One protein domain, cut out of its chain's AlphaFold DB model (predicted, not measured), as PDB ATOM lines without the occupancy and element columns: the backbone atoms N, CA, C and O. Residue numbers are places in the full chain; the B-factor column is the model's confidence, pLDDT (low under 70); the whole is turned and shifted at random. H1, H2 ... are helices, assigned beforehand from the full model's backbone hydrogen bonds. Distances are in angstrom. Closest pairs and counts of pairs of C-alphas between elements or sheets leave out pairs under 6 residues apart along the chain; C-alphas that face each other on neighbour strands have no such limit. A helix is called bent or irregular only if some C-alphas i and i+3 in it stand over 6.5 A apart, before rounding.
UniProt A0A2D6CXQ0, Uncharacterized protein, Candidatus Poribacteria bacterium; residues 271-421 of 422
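AT A GLANCE: This is residues 271 to 421 of the 422 residues of an uncharacterized protein of Candidatus Poribacteria bacterium (UniProt A0A2D6CXQ0). Three long helices, H5, H4 and H3, run side by side as an up-and-down bundle, each against the one before it in the chain. Two shorter helices, H1 and H2, follow each other nearly end to end along H5 as a broken fourth rod, and from the loop between them residues 292 to 298 stick out. The printed part has 151 residues with five named helices, H1 to H5 in chain order, and no named strand: all helix. It is compact, with a radius of gyration of the C-alphas of 16.6 A and spans of 53 by 34 by 18 A.

IN THESE COORDINATES: Find C-alpha 387 at (205.812, 258.222, 230.909), where H5, residues 387 to 420, begins; it runs 50.1 A and ends at C-alpha 420 at (191.401, 210.233, 231.135). H4, residues 349 to 377, spans 41.1 A, and H3, residues 320 to 344, 35.9 A. H1, residues 271 to 284, starts at (184.678, 215.728, 220.221); H2 holds residues 303 to 314.

HOW THE PARTS SIT: Start at H5, the hub. It touches H4 at Gly 358 and Ala 407, their closest C-alphas, 4.2 A apart, at a shallow tilt of 14 degrees, opposite ways. H4 touches H3 at Ala 338 and Ala 359, closest C-alphas 4.1 A apart; both pairs are helical hairpins. H5 touches H2 with residues 390 to 405 alone, closest C-alphas Arg 310 and Ala 394, 5.0 A, and H1 with residues 408 to 415 alone, closest C-alphas Val 281 and Ile 408, 6.2 A. H3 and H5 are near each other; H1 and H4 are apart. H4 has a kink of 26 degrees near residue 356 and is irregular: C-alphas 350 and 353 are 8.0 A apart. Every O i to N i+4 pair is within hydrogen-bond range in H1, H2, H3 and H5, and 23 of 25 in H4.

THE WHOLE: The C-alphas farthest apart, of Asp 381 and Ser 421, are 53.8 A apart. The printed part has no cut. The link from H1 to H2 is long, 18 residues; in it, residues 291 to 294 have pLDDT under 70.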
ATOM      1  N   GLY A 271     183.382 215.631 220.892       92.56
ATOM      2  CA  GLY A 271     184.678 215.728 220.221       92.56
ATOM      3  C   GLY A 271     184.964 217.109 219.624       92.56
ATOM      4  O   GLY A 271     186.088 217.600 219.753       92.56
ATOM      5  N   THR A 272     183.958 217.784 219.057       93.31
ATOM      6  CA  THR A 272     184.065 219.174 218.585       93.31
ATOM      7  C   THR A 272     184.450 220.111 219.728       93.31
ATOM      8  O   THR A 272     185.407 220.873 219.611       93.31
ATOM      9  N   HIS A 273     183.753 220.040 220.864       95.56
ATOM     10  CA  HIS A 273     184.040 220.925 221.993       95.56
ATOM     11  C   HIS A 273     185.371 220.605 222.677       95.56
ATOM     12  O   HIS A 273     186.093 221.524 223.062       95.56
ATOM     13  N   LEU A 274     185.744 219.327 222.755       95.81
ATOM     14  CA  LEU A 274     187.059 218.906 223.234       95.81
ATOM     15  C   LEU A 274     188.180 219.448 222.332       95.81
ATOM     16  O   LEU A 274     189.181 219.973 222.817       95.81
ATOM     17  N   THR A 275     187.986 219.392 221.012       94.38
ATOM     18  CA  THR A 275     188.908 219.983 220.031       94.38
ATOM     19  C   THR A 275     189.002 221.498 220.197       94.38
ATOM     20  O   THR A 275     190.107 222.035 220.235       94.38
ATOM     21  N   ALA A 276     187.880 222.189 220.398       95.75
ATOM     22  CA  ALA A 276     187.866 223.628 220.643       95.75
ATOM     23  C   ALA A 276     188.616 224.027 221.929       95.75
ATOM     24  O   ALA A 276     189.350 225.014 221.923       95.75
ATOM     25  N   LEU A 277     188.500 223.253 223.016       97.94
ATOM     26  CA  LEU A 277     189.271 223.488 224.245       97.94
ATOM     27  C   LEU A 277     190.779 223.301 224.020       97.94
ATOM     28  O   LEU A 277     191.575 224.128 224.463       97.94
ATOM     29  N   ARG A 278     191.192 222.275 223.265       97.31
ATOM     30  CA  ARG A 278     192.605 222.107 222.867       97.31
ATOM     31  C   ARG A 278     193.082 223.258 221.981       97.31
ATOM     32  O   ARG A 278     194.187 223.767 222.168       97.31
ATOM     33  N   ASN A 279     192.236 223.708 221.055       95.19
ATOM     34  CA  ASN A 279     192.514 224.866 220.211       95.19
ATOM     35  C   ASN A 279     192.689 226.138 221.051       95.19
ATOM     36  O   ASN A 279     193.594 226.910 220.754       95.19
ATOM     37  N   ALA A 280     191.903 226.339 222.114       97.75
ATOM     38  CA  ALA A 280     192.062 227.469 223.031       97.75
ATOM     39  C   ALA A 280     193.469 227.512 223.652       97.75
ATOM     40  O   ALA A 280     194.137 228.548 223.608       97.75
ATOM     41  N   VAL A 281     193.960 226.370 224.145       98.50
ATOM     42  CA  VAL A 281     195.329 226.231 224.675       98.50
ATOM     43  C   VAL A 281     196.371 226.503 223.584       98.50
ATOM     44  O   VAL A 281     197.328 227.247 223.801       98.50
ATOM     45  N   ALA A 282     196.178 225.961 222.379       96.56
ATOM     46  CA  ALA A 282     197.083 226.197 221.254       96.56
ATOM     47  C   ALA A 282     197.109 227.673 220.810       96.56
ATOM     48  O   ALA A 282     198.169 228.204 220.482       96.56
ATOM     49  N   PHE A 283     195.971 228.374 220.825       95.44
ATOM     50  CA  PHE A 283     195.906 229.811 220.549       95.44
ATOM     51  C   PHE A 283     196.655 230.622 221.604       95.44
ATOM     52  O   PHE A 283     197.452 231.491 221.249       95.44
ATOM     53  N   ALA A 284     196.450 230.309 222.884       97.62
ATOM     54  CA  ALA A 284     197.135 230.977 223.985       97.62
ATOM     55  C   ALA A 284     198.657 230.783 223.930       97.62
ATOM     56  O   ALA A 284     199.415 231.719 224.179       97.62
ATOM     57  N   ASN A 285     199.112 229.603 223.512       97.31
ATOM     58  CA  ASN A 285     200.531 229.312 223.318       97.31
ATOM     59  C   ASN A 285     201.086 229.802 221.968       97.31
ATOM     60  O   ASN A 285     202.284 229.683 221.722       97.31
ATOM     61  N   GLY A 286     200.245 230.362 221.091       93.44
ATOM     62  CA  GLY A 286     200.646 230.834 219.766       93.44
ATOM     63  C   GLY A 286     200.998 229.716 218.776       93.44
ATOM     64  O   GLY A 286     201.617 229.996 217.756       93.44
ATOM     65  N   THR A 287     200.598 228.473 219.053       93.00
ATOM     66  CA  THR A 287     200.943 227.270 218.276       93.00
ATOM     67  C   THR A 287     199.809 226.759 217.390       93.00
ATOM     68  O   THR A 287     199.995 225.795 216.653       93.00
ATOM     69  N   ARG A 288     198.617 227.374 217.433       88.25
ATOM     70  CA  ARG A 288     197.461 226.903 216.645       88.25
ATOM     71  C   ARG A 288     197.671 226.984 215.129       88.25
ATOM     72  O   ARG A 288     197.097 226.169 214.403       88.25
ATOM     73  N   PHE A 289     198.452 227.960 214.663       80.25
ATOM     74  CA  PHE A 289     198.756 228.175 213.249       80.25
ATOM     75  C   PHE A 289     200.217 228.566 213.068       80.25
ATOM     76  O   PHE A 289     200.729 229.388 213.831       80.25
ATOM     77  N   GLU A 290     200.835 228.051 212.006       74.81
ATOM     78  CA  GLU A 290     202.192 228.426 211.614       74.81
ATOM     79  C   GLU A 290     202.256 229.901 211.165       74.81
ATOM     80  O   GLU A 290     201.259 230.452 210.672       74.81
ATOM     81  N   PRO A 291     203.379 230.606 211.381       68.50
ATOM     82  CA  PRO A 291     203.554 231.992 210.955       68.50
ATOM     83  C   PRO A 291     203.386 232.231 209.452       68.50
ATOM     84  O   PRO A 291     202.809 233.248 209.070       68.50
ATOM     85  N   GLU A 292     203.855 231.298 208.623       67.50
ATOM     86  CA  GLU A 292     203.993 231.439 207.169       67.50
ATOM     87  C   GLU A 292     202.659 231.389 206.412       67.50
ATOM     88  O   GLU A 292     202.564 231.873 205.286       67.50
ATOM     89  N   ASP A 293     201.613 230.861 207.043       65.44
ATOM     90  CA  ASP A 293     200.308 230.642 206.416       65.44
ATOM     91  C   ASP A 293     199.310 231.790 206.655       65.44
ATOM     92  O   ASP A 293     198.097 231.630 206.488       65.44
ATOM     93  N   ILE A 294     199.781 232.940 207.137       67.38
ATOM     94  CA  ILE A 294     198.907 233.998 207.646       67.38
ATOM     95  C   ILE A 294     198.857 235.178 206.675       67.38
ATOM     96  O   ILE A 294     199.874 235.794 206.366       67.38
ATOM     97  N   LEU A 295     197.643 235.527 206.235       71.44
ATOM     98  CA  LEU A 295     197.407 236.623 205.291       71.44
ATOM     99  C   LEU A 295     197.725 237.999 205.899       71.44
ATOM    100  O   LEU A 295     198.278 238.860 205.213       71.44
ATOM    101  N   TYR A 296     197.408 238.198 207.183       77.69
ATOM    102  CA  TYR A 296     197.720 239.422 207.921       77.69
ATOM    103  C   TYR A 296     198.833 239.160 208.939       77.69
ATOM    104  O   TYR A 296     198.561 238.601 210.009       77.69
ATOM    105  N   PRO A 297     200.086 239.545 208.628       79.38
ATOM    106  CA  PRO A 297     201.224 239.215 209.468       79.38
ATOM    107  C   PRO A 297     201.079 239.826 210.861       79.38
ATOM    108  O   PRO A 297     200.682 240.984 211.027       79.38
ATOM    109  N   ALA A 298     201.437 239.021 211.854       88.69
ATOM    110  CA  ALA A 298     201.552 239.401 213.250       88.69
ATOM    111  C   ALA A 298     202.900 238.904 213.769       88.69
ATOM    112  O   ALA A 298     203.306 237.790 213.437       88.69
ATOM    113  N   ASP A 299     203.556 239.723 214.583       91.62
ATOM    114  CA  ASP A 299     204.902 239.461 215.100       91.62
ATOM    115  C   ASP A 299     204.858 238.603 216.377       91.62
ATOM    116  O   ASP A 299     205.809 237.891 216.691       91.62
ATOM    117  N   ALA A 300     203.729 238.615 217.094       93.44
ATOM    118  CA  ALA A 300     203.482 237.757 218.248       93.44
ATOM    119  C   ALA A 300     202.010 237.321 218.346       93.44
ATOM    120  O   ALA A 300     201.103 237.990 217.844       93.44
ATOM    121  N   ARG A 301     201.767 236.183 219.009       93.81
ATOM    122  CA  ARG A 301     200.441 235.562 219.199       93.81
ATOM    123  C   ARG A 301     200.277 235.049 220.626       93.81
ATOM    124  O   ARG A 301     201.271 234.777 221.302       93.81
ATOM    125  N   GLY A 302     199.031 234.911 221.074       95.94
ATOM    126  CA  GLY A 302     198.710 234.352 222.386       95.94
ATOM    127  C   GLY A 302     199.394 235.126 223.516       95.94
ATOM    128  O   GLY A 302     199.424 236.355 223.503       95.94
ATOM    129  N   PHE A 303     200.007 234.435 224.475       98.31
ATOM    130  CA  PHE A 303     200.726 235.062 225.588       98.31
ATOM    131  C   PHE A 303     201.858 235.994 225.140       98.31
ATOM    132  O   PHE A 303     202.083 237.028 225.770       98.31
ATOM    133  N   ALA A 304     202.555 235.664 224.048       97.69
ATOM    134  CA  ALA A 304     203.635 236.499 223.529       97.69
ATOM    135  C   ALA A 304     203.113 237.845 222.998       97.69
ATOM    136  O   ALA A 304     203.810 238.852 223.102       97.69
ATOM    137  N   ALA A 305     201.873 237.893 222.495       97.25
ATOM    138  CA  ALA A 305     201.247 239.128 222.024       97.25
ATOM    139  C   ALA A 305     201.078 240.162 223.152       97.25
ATOM    140  O   ALA A 305     201.336 241.345 222.941       97.25
ATOM    141  N   TYR A 306     200.726 239.723 224.366       98.56
ATOM    142  CA  TYR A 306     200.673 240.601 225.541       98.56
ATOM    143  C   TYR A 306     202.055 241.115 225.945       98.56
ATOM    144  O   TYR A 306     202.184 242.276 226.323       98.56
ATOM    145  N   GLY A 307     203.080 240.259 225.867       98.25
ATOM    146  CA  GLY A 307     204.467 240.649 226.136       98.25
ATOM    147  C   GLY A 307     204.923 241.757 225.192       98.25
ATOM    148  O   GLY A 307     205.321 242.823 225.654       98.25
ATOM    149  N   LEU A 308     204.740 241.544 223.886       98.12
ATOM    150  CA  LEU A 308     205.078 242.524 222.854       98.12
ATOM    151  C   LEU A 308     204.300 243.838 223.021       98.12
ATOM    152  O   LEU A 308     204.855 244.921 222.849       98.12
ATOM    153  N   TRP A 309     203.018 243.760 223.388       98.38
ATOM    154  CA  TRP A 309     202.206 244.946 223.658       98.38
ATOM    155  C   TRP A 309     202.731 245.734 224.860       98.38
ATOM    156  O   TRP A 309     202.896 246.951 224.777       98.38
ATOM    157  N   ARG A 310     203.039 245.046 225.965       98.44
ATOM    158  CA  ARG A 310     203.584 245.674 227.170       98.44
ATOM    159  C   ARG A 310     204.926 246.348 226.888       98.44
ATOM    160  O   ARG A 310     205.095 247.508 227.239       98.44
ATOM    161  N   GLU A 311     205.837 245.658 226.204       98.25
ATOM    162  CA  GLU A 311     207.152 246.192 225.831       98.25
ATOM    163  C   GLU A 311     207.036 247.449 224.956       98.25
ATOM    164  O   GLU A 311     207.765 248.423 225.154       98.25
ATOM    165  N   ALA A 312     206.087 247.473 224.018       98.00
ATOM    166  CA  ALA A 312     205.829 248.647 223.188       98.00
ATOM    167  C   ALA A 312     205.317 249.853 224.001       98.00
ATOM    168  O   ALA A 312     205.661 250.997 223.693       98.00
ATOM    169  N   ILE A 313     204.512 249.619 225.043       98.00
ATOM    170  CA  ILE A 313     204.068 250.675 225.964       98.00
ATOM    171  C   ILE A 313     205.248 251.172 226.804       98.00
ATOM    172  O   ILE A 313     205.486 252.375 226.869       98.00
ATOM    173  N   GLU A 314     206.010 250.258 227.408       96.94
ATOM    174  CA  GLU A 314     207.140 250.575 228.293       96.94
ATOM    175  C   GLU A 314     208.274 251.312 227.563       96.94
ATOM    176  O   GLU A 314     208.938 252.168 228.143       96.94
ATOM    177  N   SER A 315     208.484 251.014 226.279       96.75
ATOM    178  CA  SER A 315     209.472 251.701 225.432       96.75
ATOM    179  C   SER A 315     208.976 253.022 224.836       96.75
ATOM    180  O   SER A 315     209.737 253.699 224.146       96.75
ATOM    181  N   GLY A 316     207.723 253.408 225.100       96.38
ATOM    182  CA  GLY A 316     207.159 254.675 224.639       96.38
ATOM    183  C   GLY A 316     206.904 254.729 223.132       96.38
ATOM    184  O   GLY A 316     206.902 255.818 222.568       96.38
ATOM    185  N   VAL A 317     206.709 253.584 222.469       97.00
ATOM    186  CA  VAL A 317     206.418 253.523 221.020       97.00
ATOM    187  C   VAL A 317     204.957 253.185 220.714       97.00
ATOM    188  O   VAL A 317     204.495 253.427 219.602       97.00
ATOM    189  N   ALA A 318     204.219 252.633 221.682       96.69
ATOM    190  CA  ALA A 318     202.811 252.298 221.508       96.69
ATOM    191  C   ALA A 318     201.925 253.551 221.512       96.69
ATOM    192  O   ALA A 318     201.942 254.345 222.457       96.69
ATOM    193  N   ALA A 319     201.064 253.667 220.500       96.19
ATOM    194  CA  ALA A 319     200.038 254.702 220.461       96.19
ATOM    195  C   ALA A 319     198.821 254.314 221.334       96.19
ATOM    196  O   ALA A 319     198.276 253.207 221.169       96.19
ATOM    197  N   PRO A 320     198.307 255.216 222.195       96.44
ATOM    198  CA  PRO A 320     197.113 254.960 223.003       96.44
ATOM    199  C   PRO A 320     195.884 254.581 222.177       96.44
ATOM    200  O   PRO A 320     195.160 253.664 222.550       96.44
ATOM    201  N   LYS A 321     195.681 255.202 221.007       95.69
ATOM    202  CA  LYS A 321     194.578 254.856 220.094       95.69
ATOM    203  C   LYS A 321     194.591 253.382 219.676       95.69
ATOM    204  O   LYS A 321     193.531 252.771 219.588       95.69
ATOM    205  N   HIS A 322     195.763 252.807 219.403       95.06
ATOM    206  CA  HIS A 322     195.862 251.394 219.030       95.06
ATOM    207  C   HIS A 322     195.630 250.481 220.230       95.06
ATOM    208  O   HIS A 322     194.848 249.538 220.138       95.06
ATOM    209  N   SER A 323     196.216 250.829 221.377       96.81
ATOM    210  CA  SER A 323     196.005 250.103 222.633       96.81
ATOM    211  C   SER A 323     194.537 250.103 223.070       96.81
ATOM    212  O   SER A 323     194.039 249.075 223.520       96.81
ATOM    213  N   GLN A 324     193.817 251.211 222.862       96.62
ATOM    214  CA  GLN A 324     192.379 251.301 223.108       96.62
ATOM    215  C   GLN A 324     191.618 250.211 222.340       96.62
ATOM    216  O   GLN A 324     190.826 249.484 222.929       96.62
ATOM    217  N   TYR A 325     191.867 250.066 221.040       94.81
ATOM    218  CA  TYR A 325     191.187 249.051 220.230       94.81
ATOM    219  C   TYR A 325     191.583 247.635 220.590       94.81
ATOM    220  O   TYR A 325     190.696 246.804 220.742       94.81
ATOM    221  N   HIS A 326     192.870 247.369 220.813       96.38
ATOM    222  CA  HIS A 326     193.308 246.042 221.250       96.38
ATOM    223  C   HIS A 326     192.625 245.639 222.559       96.38
ATOM    224  O   HIS A 326     192.172 244.506 222.692       96.38
ATOM    225  N   ALA A 327     192.471 246.577 223.499       97.69
ATOM    226  CA  ALA A 327     191.723 246.353 224.731       97.69
ATOM    227  C   ALA A 327     190.220 246.117 224.476       97.69
ATOM    228  O   ALA A 327     189.621 245.250 225.113       97.69
ATOM    229  N   GLY A 328     189.614 246.851 223.537       96.12
ATOM    230  CA  GLY A 328     188.215 246.680 223.133       96.12
ATOM    231  C   GLY A 328     187.925 245.313 222.504       96.12
ATOM    232  O   GLY A 328     187.010 244.618 222.947       96.12
ATOM    233  N   GLU A 329     188.739 244.896 221.534       94.50
ATOM    234  CA  GLU A 329     188.642 243.579 220.891       94.50
ATOM    235  C   GLU A 329     188.852 242.456 221.904       94.50
ATOM    236  O   GLU A 329     188.056 241.522 221.994       94.50
ATOM    237  N   LEU A 330     189.880 242.583 222.748       95.88
ATOM    238  CA  LEU A 330     190.175 241.576 223.755       95.88
ATOM    239  C   LEU A 330     189.023 241.422 224.760       95.88
ATOM    240  O   LEU A 330     188.627 240.300 225.083       95.88
ATOM    241  N   ARG A 331     188.425 242.536 225.198       96.88
ATOM    242  CA  ARG A 331     187.205 242.530 226.015       96.88
ATOM    243  C   ARG A 331     186.076 241.760 225.324       96.88
ATOM    244  O   ARG A 331     185.421 240.944 225.972       96.88
ATOM    245  N   ALA A 332     185.821 242.025 224.043       94.44
ATOM    246  CA  ALA A 332     184.742 241.373 223.306       94.44
ATOM    247  C   ALA A 332     184.984 239.862 223.163       94.44
ATOM    248  O   ALA A 332     184.114 239.053 223.495       94.44
ATOM    249  N   PHE A 333     186.183 239.464 222.736       96.00
ATOM    250  CA  PHE A 333     186.512 238.062 222.477       96.00
ATOM    251  C   PHE A 333     186.552 237.231 223.753       96.00
ATOM    252  O   PHE A 333     185.994 236.134 223.787       96.00
ATOM    253  N   ARG A 334     187.113 237.770 224.841       98.06
ATOM    254  CA  ARG A 334     187.104 237.073 226.133       98.06
ATOM    255  C   ARG A 334     185.729 237.044 226.790       98.06
ATOM    256  O   ARG A 334     185.439 236.086 227.500       98.06
ATOM    257  N   GLY A 335     184.843 237.987 226.457       97.94
ATOM    258  CA  GLY A 335     183.406 237.879 226.739       97.94
ATOM    259  C   GLY A 335     182.791 236.617 226.144       97.94
ATOM    260  O   GLY A 335     182.133 235.854 226.851       97.94
ATOM    261  N   HIS A 336     183.068 236.350 224.867       97.69
ATOM    262  CA  HIS A 336     182.625 235.115 224.224       97.69
ATOM    263  C   HIS A 336     183.289 233.873 224.829       97.69
ATOM    264  O   HIS A 336     182.601 232.878 225.034       97.69
ATOM    265  N   ALA A 337     184.579 233.932 225.176       98.44
ATOM    266  CA  ALA A 337     185.280 232.818 225.818       98.44
ATOM    267  C   ALA A 337     184.652 232.446 227.169       98.44
ATOM    268  O   ALA A 337     184.351 231.279 227.408       98.44
ATOM    269  N   ALA A 338     184.391 233.436 228.030       98.75
ATOM    270  CA  ALA A 338     183.761 233.220 229.327       98.75
ATOM    271  C   ALA A 338     182.374 232.578 229.182       98.75
ATOM    272  O   ALA A 338     182.071 231.592 229.851       98.75
ATOM    273  N   SER A 339     181.529 233.105 228.292       98.25
ATOM    274  CA  SER A 339     180.196 232.543 228.048       98.25
ATOM    275  C   SER A 339     180.254 231.146 227.434       98.25
ATOM    276  O   SER A 339     179.504 230.271 227.857       98.25
ATOM    277  N   TYR A 340     181.178 230.903 226.504       98.38
ATOM    278  CA  TYR A 340     181.380 229.585 225.915       98.38
ATOM    279  C   TYR A 340     181.770 228.542 226.969       98.38
ATOM    280  O   TYR A 340     181.148 227.484 227.023       98.38
ATOM    281  N   LEU A 341     182.725 228.844 227.858       98.81
ATOM    282  CA  LEU A 341     183.099 227.928 228.943       98.81
ATOM    283  C   LEU A 341     181.915 227.600 229.863       98.81
ATOM    284  O   LEU A 341     181.766 226.450 230.270       98.81
ATOM    285  N   ARG A 342     181.039 228.573 230.144       98.62
ATOM    286  CA  ARG A 342     179.813 228.334 230.924       98.62
ATOM    287  C   ARG A 342     178.823 227.430 230.198       98.62
ATOM    288  O   ARG A 342     178.225 226.573 230.833       98.62
ATOM    289  N   GLU A 343     178.668 227.568 228.882       97.88
ATOM    290  CA  GLU A 343     177.829 226.642 228.109       97.88
ATOM    291  C   GLU A 343     178.360 225.203 228.119       97.88
ATOM    292  O   GLU A 343     177.582 224.254 228.022       97.88
ATOM    293  N   LEU A 344     179.680 225.025 228.224       98.06
ATOM    294  CA  LEU A 344     180.296 223.702 228.248       98.06
ATOM    295  C   LEU A 344     180.065 222.939 229.556       98.06
ATOM    296  O   LEU A 344     180.224 221.720 229.556       98.06
ATOM    297  N   VAL A 345     179.648 223.607 230.637       98.25
ATOM    298  CA  VAL A 345     179.337 222.967 231.929       98.25
ATOM    299  C   VAL A 345     178.273 221.877 231.773       98.25
ATOM    300  O   VAL A 345     178.434 220.778 232.298       98.25
ATOM    301  N   ASP A 346     177.234 222.135 230.976       95.88
ATOM    302  CA  ASP A 346     176.164 221.162 230.723       95.88
ATOM    303  C   ASP A 346     176.622 219.988 229.837       95.88
ATOM    304  O   ASP A 346     176.031 218.907 229.857       95.88
ATOM    305  N   ILE A 347     177.677 220.188 229.040       95.88
ATOM    306  CA  ILE A 347     178.228 219.174 228.128       95.88
ATOM    307  C   ILE A 347     179.249 218.286 228.856       95.88
ATOM    308  O   ILE A 347     179.310 217.076 228.599       95.88
ATOM    309  N   PHE A 348     180.019 218.877 229.772       97.31
ATOM    310  CA  PHE A 348     181.099 218.245 230.524       97.31
ATOM    311  C   PHE A 348     180.948 218.484 232.038       97.31
ATOM    312  O   PHE A 348     181.757 219.194 232.643       97.31
ATOM    313  N   PRO A 349     179.936 217.873 232.681       97.25
ATOM    314  CA  PRO A 349     179.654 218.105 234.098       97.25
ATOM    315  C   PRO A 349     180.812 217.698 235.022       97.25
ATOM    316  O   PRO A 349     180.999 218.313 236.070       97.25
ATOM    317  N   ASP A 350     181.624 216.716 234.623       97.38
ATOM    318  CA  ASP A 350     182.748 216.209 235.424       97.38
ATOM    319  C   ASP A 350     183.873 217.242 235.617       97.38
ATOM    320  O   ASP A 350     184.641 217.151 236.571       97.38
ATOM    321  N   VAL A 351     183.945 218.256 234.746       98.25
ATOM    322  CA  VAL A 351     184.935 219.348 234.801       98.25
ATOM    323  C   VAL A 351     184.286 220.723 234.958       98.25
ATOM    324  O   VAL A 351     184.933 221.751 234.755       98.25
ATOM    325  N   ALA A 352     183.009 220.758 235.351       98.44
ATOM    326  CA  ALA A 352     182.229 221.983 235.509       98.44
ATOM    327  C   ALA A 352     182.948 223.038 236.367       98.44
ATOM    328  O   ALA A 352     183.033 224.197 235.974       98.44
ATOM    329  N   ALA A 353     183.529 222.626 237.498       98.62
ATOM    330  CA  ALA A 353     184.214 223.534 238.417       98.62
ATOM    331  C   ALA A 353     185.429 224.234 237.778       98.62
ATOM    332  O   ALA A 353     185.649 225.422 238.020       98.62
ATOM    333  N   ASP A 354     186.209 223.530 236.952       98.75
ATOM    334  CA  ASP A 354     187.344 224.134 236.248       98.75
ATOM    335  C   ASP A 354     186.874 225.036 235.101       98.75
ATOM    336  O   ASP A 354     187.412 226.131 234.935       98.75
ATOM    337  N   LEU A 355     185.824 224.654 234.365       98.81
ATOM    338  CA  LEU A 355     185.231 225.500 233.321       98.81
ATOM    339  C   LEU A 355     184.668 226.813 233.892       98.81
ATOM    340  O   LEU A 355     184.941 227.889 233.355       98.81
ATOM    341  N   GLU A 356     183.940 226.751 235.010       98.81
ATOM    342  CA  GLU A 356     183.419 227.929 235.715       98.81
ATOM    343  C   GLU A 356     184.546 228.815 236.254       98.81
ATOM    344  O   GLU A 356     184.502 230.041 236.107       98.81
ATOM    345  N   ALA A 357     185.585 228.210 236.838       98.81
ATOM    346  CA  ALA A 357     186.756 228.949 237.290       98.81
ATOM    347  C   ALA A 357     187.447 229.652 236.111       98.81
ATOM    348  O   ALA A 357     187.744 230.844 236.208       98.81
ATOM    349  N   GLY A 358     187.651 228.953 234.989       98.75
ATOM    350  CA  GLY A 358     188.209 229.517 233.759       98.75
ATOM    351  C   GLY A 358     187.393 230.704 233.241       98.75
ATOM    352  O   GLY A 358     187.956 231.764 232.963       98.75
ATOM    353  N   ALA A 359     186.062 230.582 233.215       98.88
ATOM    354  CA  ALA A 359     185.168 231.681 232.853       98.88
ATOM    355  C   ALA A 359     185.327 232.892 233.791       98.88
ATOM    356  O   ALA A 359     185.424 234.025 233.321       98.88
ATOM    357  N   ALA A 360     185.439 232.667 235.103       98.81
ATOM    358  CA  ALA A 360     185.647 233.735 236.084       98.81
ATOM    359  C   ALA A 360     187.019 234.427 235.952       98.81
ATOM    360  O   ALA A 360     187.168 235.599 236.314       98.81
ATOM    361  N   HIS A 361     188.047 233.727 235.465       98.81
ATOM    362  CA  HIS A 361     189.327 234.344 235.111       98.81
ATOM    363  C   HIS A 361     189.179 235.248 233.876       98.81
ATOM    364  O   HIS A 361     189.667 236.380 233.898       98.81
ATOM    365  N   TYR A 362     188.425 234.817 232.859       98.81
ATOM    366  CA  TYR A 362     188.092 235.679 231.722       98.81
ATOM    367  C   TYR A 362     187.243 236.895 232.111       98.81
ATOM    368  O   TYR A 362     187.496 237.975 231.586       98.81
ATOM    369  N   ASP A 363     186.328 236.792 233.079       98.81
ATOM    370  CA  ASP A 363     185.595 237.964 233.593       98.81
ATOM    371  C   ASP A 363     186.538 239.045 234.141       98.81
ATOM    372  O   ASP A 363     186.389 240.232 233.846       98.81
ATOM    373  N   ARG A 364     187.575 238.650 234.887       98.75
ATOM    374  CA  ARG A 364     188.575 239.602 235.401       98.75
ATOM    375  C   ARG A 364     189.398 240.240 234.290       98.75
ATOM    376  O   ARG A 364     189.765 241.415 234.384       98.75
ATOM    377  N   LEU A 365     189.689 239.476 233.243       98.62
ATOM    378  CA  LEU A 365     190.346 239.994 232.052       98.62
ATOM    379  C   LEU A 365     189.455 241.032 231.360       98.62
ATOM    380  O   LEU A 365     189.919 242.136 231.103       98.62
ATOM    381  N   ILE A 366     188.171 240.730 231.156       98.50
ATOM    382  CA  ILE A 366     187.169 241.647 230.587       98.50
ATOM    383  C   ILE A 366     187.127 242.968 231.359       98.50
ATOM    384  O   ILE A 366     187.181 244.036 230.747       98.50
ATOM    385  N   GLU A 367     187.066 242.917 232.691       98.56
ATOM    386  CA  GLU A 367     187.082 244.113 233.541       98.56
ATOM    387  C   GLU A 367     188.376 244.922 233.384       98.56
ATOM    388  O   GLU A 367     188.345 246.152 233.319       98.56
ATOM    389  N   THR A 368     189.518 244.238 233.315       98.69
ATOM    390  CA  THR A 368     190.832 244.872 233.145       98.69
ATOM    391  C   THR A 368     190.949 245.529 231.773       98.69
ATOM    392  O   THR A 368     191.357 246.685 231.674       98.69
ATOM    393  N   SER A 369     190.523 244.841 230.717       98.38
ATOM    394  CA  SER A 369     190.491 245.361 229.352       98.38
ATOM    395  C   SER A 369     189.516 246.525 229.197       98.38
ATOM    396  O   SER A 369     189.830 247.475 228.489       98.38
ATOM    397  N   ALA A 370     188.371 246.516 229.888       98.25
ATOM    398  CA  ALA A 370     187.462 247.663 229.909       98.25
ATOM    399  C   ALA A 370     188.126 248.899 230.539       98.25
ATOM    400  O   ALA A 370     188.092 249.978 229.953       98.25
ATOM    401  N   LYS A 371     188.800 248.730 231.686       98.56
ATOM    402  CA  LYS A 371     189.560 249.813 232.332       98.56
ATOM    403  C   LYS A 371     190.669 250.339 231.427       98.56
ATOM    404  O   LYS A 371     190.791 251.548 231.279       98.56
ATOM    405  N   LEU A 372     191.433 249.449 230.792       98.38
ATOM    406  CA  LEU A 372     192.502 249.831 229.869       98.38
ATOM    407  C   LEU A 372     191.956 250.567 228.640       98.38
ATOM    408  O   LEU A 372     192.516 251.583 228.245       98.38
ATOM    409  N   HIS A 373     190.849 250.097 228.061       97.81
ATOM    410  CA  HIS A 373     190.179 250.773 226.952       97.81
ATOM    411  C   HIS A 373     189.815 252.218 227.326       97.81
ATOM    412  O   HIS A 373     190.188 253.154 226.614       97.81
ATOM    413  N   ASP A 374     189.123 252.406 228.451       97.81
ATOM    414  CA  ASP A 374     188.671 253.727 228.897       97.81
ATOM    415  C   ASP A 374     189.851 254.627 229.289       97.81
ATOM    416  O   ASP A 374     189.858 255.820 228.984       97.81
ATOM    417  N   PHE A 375     190.890 254.041 229.887       97.69
ATOM    418  CA  PHE A 375     192.144 254.721 230.189       97.69
ATOM    419  C   PHE A 375     192.820 255.238 228.913       97.69
ATOM    420  O   PHE A 375     193.106 256.428 228.803       97.69
ATOM    421  N   CYS A 376     193.007 254.382 227.902       96.94
ATOM    422  CA  CYS A 376     193.587 254.772 226.617       96.94
ATOM    423  C   CYS A 376     192.740 255.818 225.877       96.94
ATOM    424  O   CYS A 376     193.302 256.682 225.203       96.94
ATOM    425  N   ALA A 377     191.410 255.780 226.020       96.06
ATOM    426  CA  ALA A 377     190.515 256.771 225.426       96.06
ATOM    427  C   ALA A 377     190.815 258.199 225.918       96.06
ATOM    428  O   ALA A 377     190.721 259.145 225.136       96.06
ATOM    429  N   GLY A 378     191.241 258.357 227.178       96.12
ATOM    430  CA  GLY A 378     191.663 259.643 227.745       96.12
ATOM    431  C   GLY A 378     192.918 260.243 227.097       96.12
ATOM    432  O   GLY A 378     193.144 261.446 227.204       96.12
ATOM    433  N   TYR A 379     193.700 259.428 226.383       95.69
ATOM    434  CA  TYR A 379     194.948 259.815 225.714       95.69
ATOM    435  C   TYR A 379     194.914 259.537 224.207       95.69
ATOM    436  O   TYR A 379     195.959 259.469 223.566       95.69
ATOM    437  N   ARG A 380     193.722 259.358 223.626       91.56
ATOM    438  CA  ARG A 380     193.544 258.853 222.255       91.56
ATOM    439  C   ARG A 380     194.293 259.656 221.188       91.56
ATOM    440  O   ARG A 380     194.748 259.067 220.212       91.56
ATOM    441  N   ASP A 381     194.403 260.967 221.377       92.88
ATOM    442  CA  ASP A 381     195.025 261.881 220.411       92.88
ATOM    443  C   ASP A 381     196.541 262.042 220.617       92.88
ATOM    444  O   ASP A 381     197.200 262.719 219.828       92.88
ATOM    445  N   ALA A 382     197.111 261.432 221.661       92.44
ATOM    446  CA  ALA A 382     198.553 261.404 221.851       92.44
ATOM    447  C   ALA A 382     199.202 260.396 220.889       92.44
ATOM    448  O   ALA A 382     198.665 259.317 220.639       92.44
ATOM    449  N   GLU A 383     200.383 260.735 220.366       92.50
ATOM    450  CA  GLU A 383     201.153 259.823 219.507       92.50
ATOM    451  C   GLU A 383     201.716 258.639 220.302       92.50
ATOM    452  O   GLU A 383     201.763 257.520 219.797       92.50
ATOM    453  N   VAL A 384     202.095 258.884 221.559       94.19
ATOM    454  CA  VAL A 384     202.650 257.904 222.502       94.19
ATOM    455  C   VAL A 384     202.098 258.164 223.903       94.19
ATOM    456  O   VAL A 384     201.617 259.262 224.199       94.19
ATOM    457  N   PHE A 385     202.162 257.166 224.784       92.44
ATOM    458  CA  PHE A 385     201.805 257.357 226.190       92.44
ATOM    459  C   PHE A 385     202.778 258.326 226.888       92.44
ATOM    460  O   PHE A 385     203.992 258.185 226.727       92.44
ATOM    461  N   PRO A 386     202.287 259.272 227.714       93.00
ATOM    462  CA  PRO A 386     203.131 259.939 228.705       93.00
ATOM    463  C   PRO A 386     203.796 258.912 229.636       93.00
ATOM    464  O   PRO A 386     203.196 257.878 229.910       93.00
ATOM    465  N   GLU A 387     204.995 259.194 230.152       87.94
ATOM    466  CA  GLU A 387     205.812 258.222 230.909       87.94
ATOM    467  C   GLU A 387     205.045 257.542 232.061       87.94
ATOM    468  O   GLU A 387     204.879 256.322 232.054       87.94
ATOM    469  N   ASP A 388     204.478 258.324 232.987       90.75
ATOM    470  CA  ASP A 388     203.694 257.799 234.119       90.75
ATOM    471  C   ASP A 388     202.449 257.018 233.656       90.75
ATOM    472  O   ASP A 388     202.066 256.003 234.240       90.75
ATOM    473  N   THR A 389     201.828 257.467 232.565       93.38
ATOM    474  CA  THR A 389     200.651 256.835 231.956       93.38
ATOM    475  C   THR A 389     201.006 255.495 231.304       93.38
ATOM    476  O   THR A 389     200.221 254.549 231.365       93.38
ATOM    477  N   GLY A 390     202.195 255.391 230.705       94.81
ATOM    478  CA  GLY A 390     202.710 254.161 230.113       94.81
ATOM    479  C   GLY A 390     202.907 253.067 231.161       94.81
ATOM    480  O   GLY A 390     202.508 251.927 230.933       94.81
ATOM    481  N   VAL A 391     203.421 253.414 232.345       97.19
ATOM    482  CA  VAL A 391     203.581 252.463 233.460       97.19
ATOM    483  C   VAL A 391     202.235 251.866 233.883       97.19
ATOM    484  O   VAL A 391     202.124 250.653 234.069       97.19
ATOM    485  N   GLU A 392     201.195 252.693 234.001       97.88
ATOM    486  CA  GLU A 392     199.859 252.228 234.385       97.88
ATOM    487  C   GLU A 392     199.217 251.349 233.297       97.88
ATOM    488  O   GLU A 392     198.721 250.260 233.597       97.88
ATOM    489  N   ALA A 393     199.294 251.757 232.024       98.06
ATOM    490  CA  ALA A 393     198.795 250.951 230.907       98.06
ATOM    491  C   ALA A 393     199.508 249.589 230.815       98.06
ATOM    492  O   ALA A 393     198.853 248.553 230.680       98.06
ATOM    493  N   ALA A 394     200.837 249.567 230.951       98.38
ATOM    494  CA  ALA A 394     201.632 248.341 230.952       98.38
ATOM    495  C   ALA A 394     201.246 247.402 232.109       98.38
ATOM    496  O   ALA A 394     201.144 246.185 231.917       98.38
ATOM    497  N   ALA A 395     200.962 247.952 233.294       98.56
ATOM    498  CA  ALA A 395     200.480 247.179 234.436       98.56
ATOM    499  C   ALA A 395     199.104 246.540 234.172       98.56
ATOM    500  O   ALA A 395     198.893 245.377 234.523       98.56
ATOM    501  N   MET A 396     198.185 247.250 233.505       98.69
ATOM    502  CA  MET A 396     196.891 246.681 233.107       98.69
ATOM    503  C   MET A 396     197.049 245.558 232.070       98.69
ATOM    504  O   MET A 396     196.403 244.518 232.201       98.69
ATOM    505  N   VAL A 397     197.948 245.706 231.086       98.69
ATOM    506  CA  VAL A 397     198.270 244.626 230.128       98.69
ATOM    507  C   VAL A 397     198.833 243.400 230.853       98.69
ATOM    508  O   VAL A 397     198.435 242.271 230.561       98.69
ATOM    509  N   ALA A 398     199.712 243.596 231.840       98.81
ATOM    510  CA  ALA A 398     200.256 242.504 232.644       98.81
ATOM    511  C   ALA A 398     199.174 241.787 233.477       98.81
ATOM    512  O   ALA A 398     199.183 240.557 233.567       98.81
ATOM    513  N   ALA A 399     198.225 242.532 234.050       98.75
ATOM    514  CA  ALA A 399     197.096 241.961 234.780       98.75
ATOM    515  C   ALA A 399     196.161 241.155 233.859       98.75
ATOM    516  O   ALA A 399     195.757 240.048 234.223       98.75
ATOM    517  N   ALA A 400     195.879 241.657 232.651       98.75
ATOM    518  CA  ALA A 400     195.107 240.929 231.644       98.75
ATOM    519  C   ALA A 400     195.809 239.622 231.231       98.75
ATOM    520  O   ALA A 400     195.179 238.568 231.216       98.75
ATOM    521  N   LEU A 401     197.127 239.657 230.994       98.75
ATOM    522  CA  LEU A 401     197.923 238.461 230.699       98.75
ATOM    523  C   LEU A 401     197.872 237.428 231.834       98.75
ATOM    524  O   LEU A 401     197.782 236.230 231.569       98.75
ATOM    525  N   GLN A 402     197.948 237.859 233.094       98.81
ATOM    526  CA  GLN A 402     197.857 236.925 234.217       98.81
ATOM    527  C   GLN A 402     196.480 236.257 234.274       98.81
ATOM    528  O   GLN A 402     196.400 235.042 234.435       98.81
ATOM    529  N   ALA A 403     195.408 237.031 234.089       98.75
ATOM    530  CA  ALA A 403     194.055 236.492 234.038       98.75
ATOM    531  C   ALA A 403     193.875 235.493 232.878       98.75
ATOM    532  O   ALA A 403     193.281 234.437 233.081       98.75
ATOM    533  N   GLU A 404     194.450 235.772 231.701       98.69
ATOM    534  CA  GLU A 404     194.471 234.838 230.567       98.69
ATOM    535  C   GLU A 404     195.174 233.526 230.941       98.69
ATOM    536  O   GLU A 404     194.630 232.448 230.727       98.69
ATOM    537  N   ARG A 405     196.378 233.603 231.525       98.81
ATOM    538  CA  ARG A 405     197.152 232.416 231.927       98.81
ATOM    539  C   ARG A 405     196.394 231.548 232.912       98.81
ATOM    540  O   ARG A 405     196.367 230.333 232.755       98.81
ATOM    541  N   ASP A 406     195.770 232.170 233.903       98.81
ATOM    542  CA  ASP A 406     194.992 231.436 234.885       98.81
ATOM    543  C   ASP A 406     193.751 230.774 234.252       98.81
ATOM    544  O   ASP A 406     193.415 229.645 234.607       98.81
ATOM    545  N   ALA A 407     193.081 231.442 233.302       98.81
ATOM    546  CA  ALA A 407     191.952 230.864 232.569       98.81
ATOM    547  C   ALA A 407     192.385 229.644 231.743       98.81
ATOM    548  O   ALA A 407     191.751 228.592 231.807       98.81
ATOM    549  N   ILE A 408     193.498 229.759 231.016       98.75
ATOM    550  CA  ILE A 408     194.051 228.673 230.199       98.75
ATOM    551  C   ILE A 408     194.498 227.498 231.070       98.75
ATOM    552  O   ILE A 408     194.190 226.360 230.732       98.75
ATOM    553  N   ALA A 409     195.109 227.749 232.231       98.81
ATOM    554  CA  ALA A 409     195.469 226.689 233.173       98.81
ATOM    555  C   ALA A 409     194.244 225.887 233.657       98.81
ATOM    556  O   ALA A 409     194.337 224.683 233.892       98.81
ATOM    557  N   ARG A 410     193.073 226.529 233.778       98.81
ATOM    558  CA  ARG A 410     191.811 225.834 234.086       98.81
ATOM    559  C   ARG A 410     191.290 225.007 232.921       98.81
ATOM    560  O   ARG A 410     190.812 223.899 233.139       98.81
ATOM    561  N   ILE A 411     191.427 225.503 231.693       98.81
ATOM    562  CA  ILE A 411     191.107 224.721 230.495       98.81
ATOM    563  C   ILE A 411     192.018 223.488 230.398       98.81
ATOM    564  O   ILE A 411     191.530 222.396 230.130       98.81
ATOM    565  N   GLU A 412     193.316 223.627 230.667       98.75
ATOM    566  CA  GLU A 412     194.264 222.504 230.690       98.75
ATOM    567  C   GLU A 412     193.913 221.471 231.772       98.75
ATOM    568  O   GLU A 412     193.947 220.271 231.503       98.75
ATOM    569  N   ALA A 413     193.518 221.915 232.970       98.56
ATOM    570  CA  ALA A 413     193.054 221.024 234.034       98.56
ATOM    571  C   ALA A 413     191.787 220.249 233.631       98.56
ATOM    572  O   ALA A 413     191.721 219.034 233.821       98.56
ATOM    573  N   ALA A 414     190.816 220.927 233.008       98.50
ATOM    574  CA  ALA A 414     189.622 220.282 232.471       98.50
ATOM    575  C   ALA A 414     189.976 219.250 231.383       98.50
ATOM    576  O   ALA A 414     189.475 218.127 231.405       98.50
ATOM    577  N   LEU A 415     190.877 219.595 230.459       98.44
ATOM    578  CA  LEU A 415     191.343 218.680 229.414       98.44
ATOM    579  C   LEU A 415     192.005 217.423 229.990       98.44
ATOM    580  O   LEU A 415     191.728 216.333 229.502       98.44
ATOM    581  N   ALA A 416     192.814 217.553 231.045       97.88
ATOM    582  CA  ALA A 416     193.468 216.408 231.680       97.88
ATOM    583  C   ALA A 416     192.458 215.367 232.200       97.88
ATOM    584  O   ALA A 416     192.659 214.172 232.013       97.88
ATOM    585  N   VAL A 417     191.342 215.809 232.790       97.75
ATOM    586  CA  VAL A 417     190.275 214.910 233.268       97.75
ATOM    587  C   VAL A 417     189.479 214.305 232.107       97.75
ATOM    588  O   VAL A 417     189.134 213.120 232.132       97.75
ATOM    589  N   LEU A 418     189.184 215.106 231.078       95.94
ATOM    590  CA  LEU A 418     188.425 214.653 229.908       95.94
ATOM    591  C   LEU A 418     189.198 213.631 229.067       95.94
ATOM    592  O   LEU A 418     188.585 212.710 228.539       95.94
ATOM    593  N   ASP A 419     190.523 213.754 228.975       92.81
ATOM    594  CA  ASP A 419     191.375 212.810 228.244       92.81
ATOM    595  C   ASP A 419     191.551 211.468 228.983       92.81
ATOM    596  O   ASP A 419     191.827 210.443 228.356       92.81
ATOM    597  N   GLU A 420     191.366 211.449 230.306       87.94
ATOM    598  CA  GLU A 420     191.401 210.233 231.135       87.94
ATOM    599  C   GLU A 420     190.057 209.486 231.182       87.94
ATOM    600  O   GLU A 420     190.004 208.340 231.635       87.94
ATOM    601  N   SER A 421     188.976 210.116 230.711       72.44
ATOM    602  CA  SER A 421     187.618 209.570 230.726       72.44
ATOM    603  C   SER A 421     187.306 208.892 229.378       72.44
ATOM    604  O   SER A 421     187.108 209.601 228.392       72.44
TER     605      SER A 421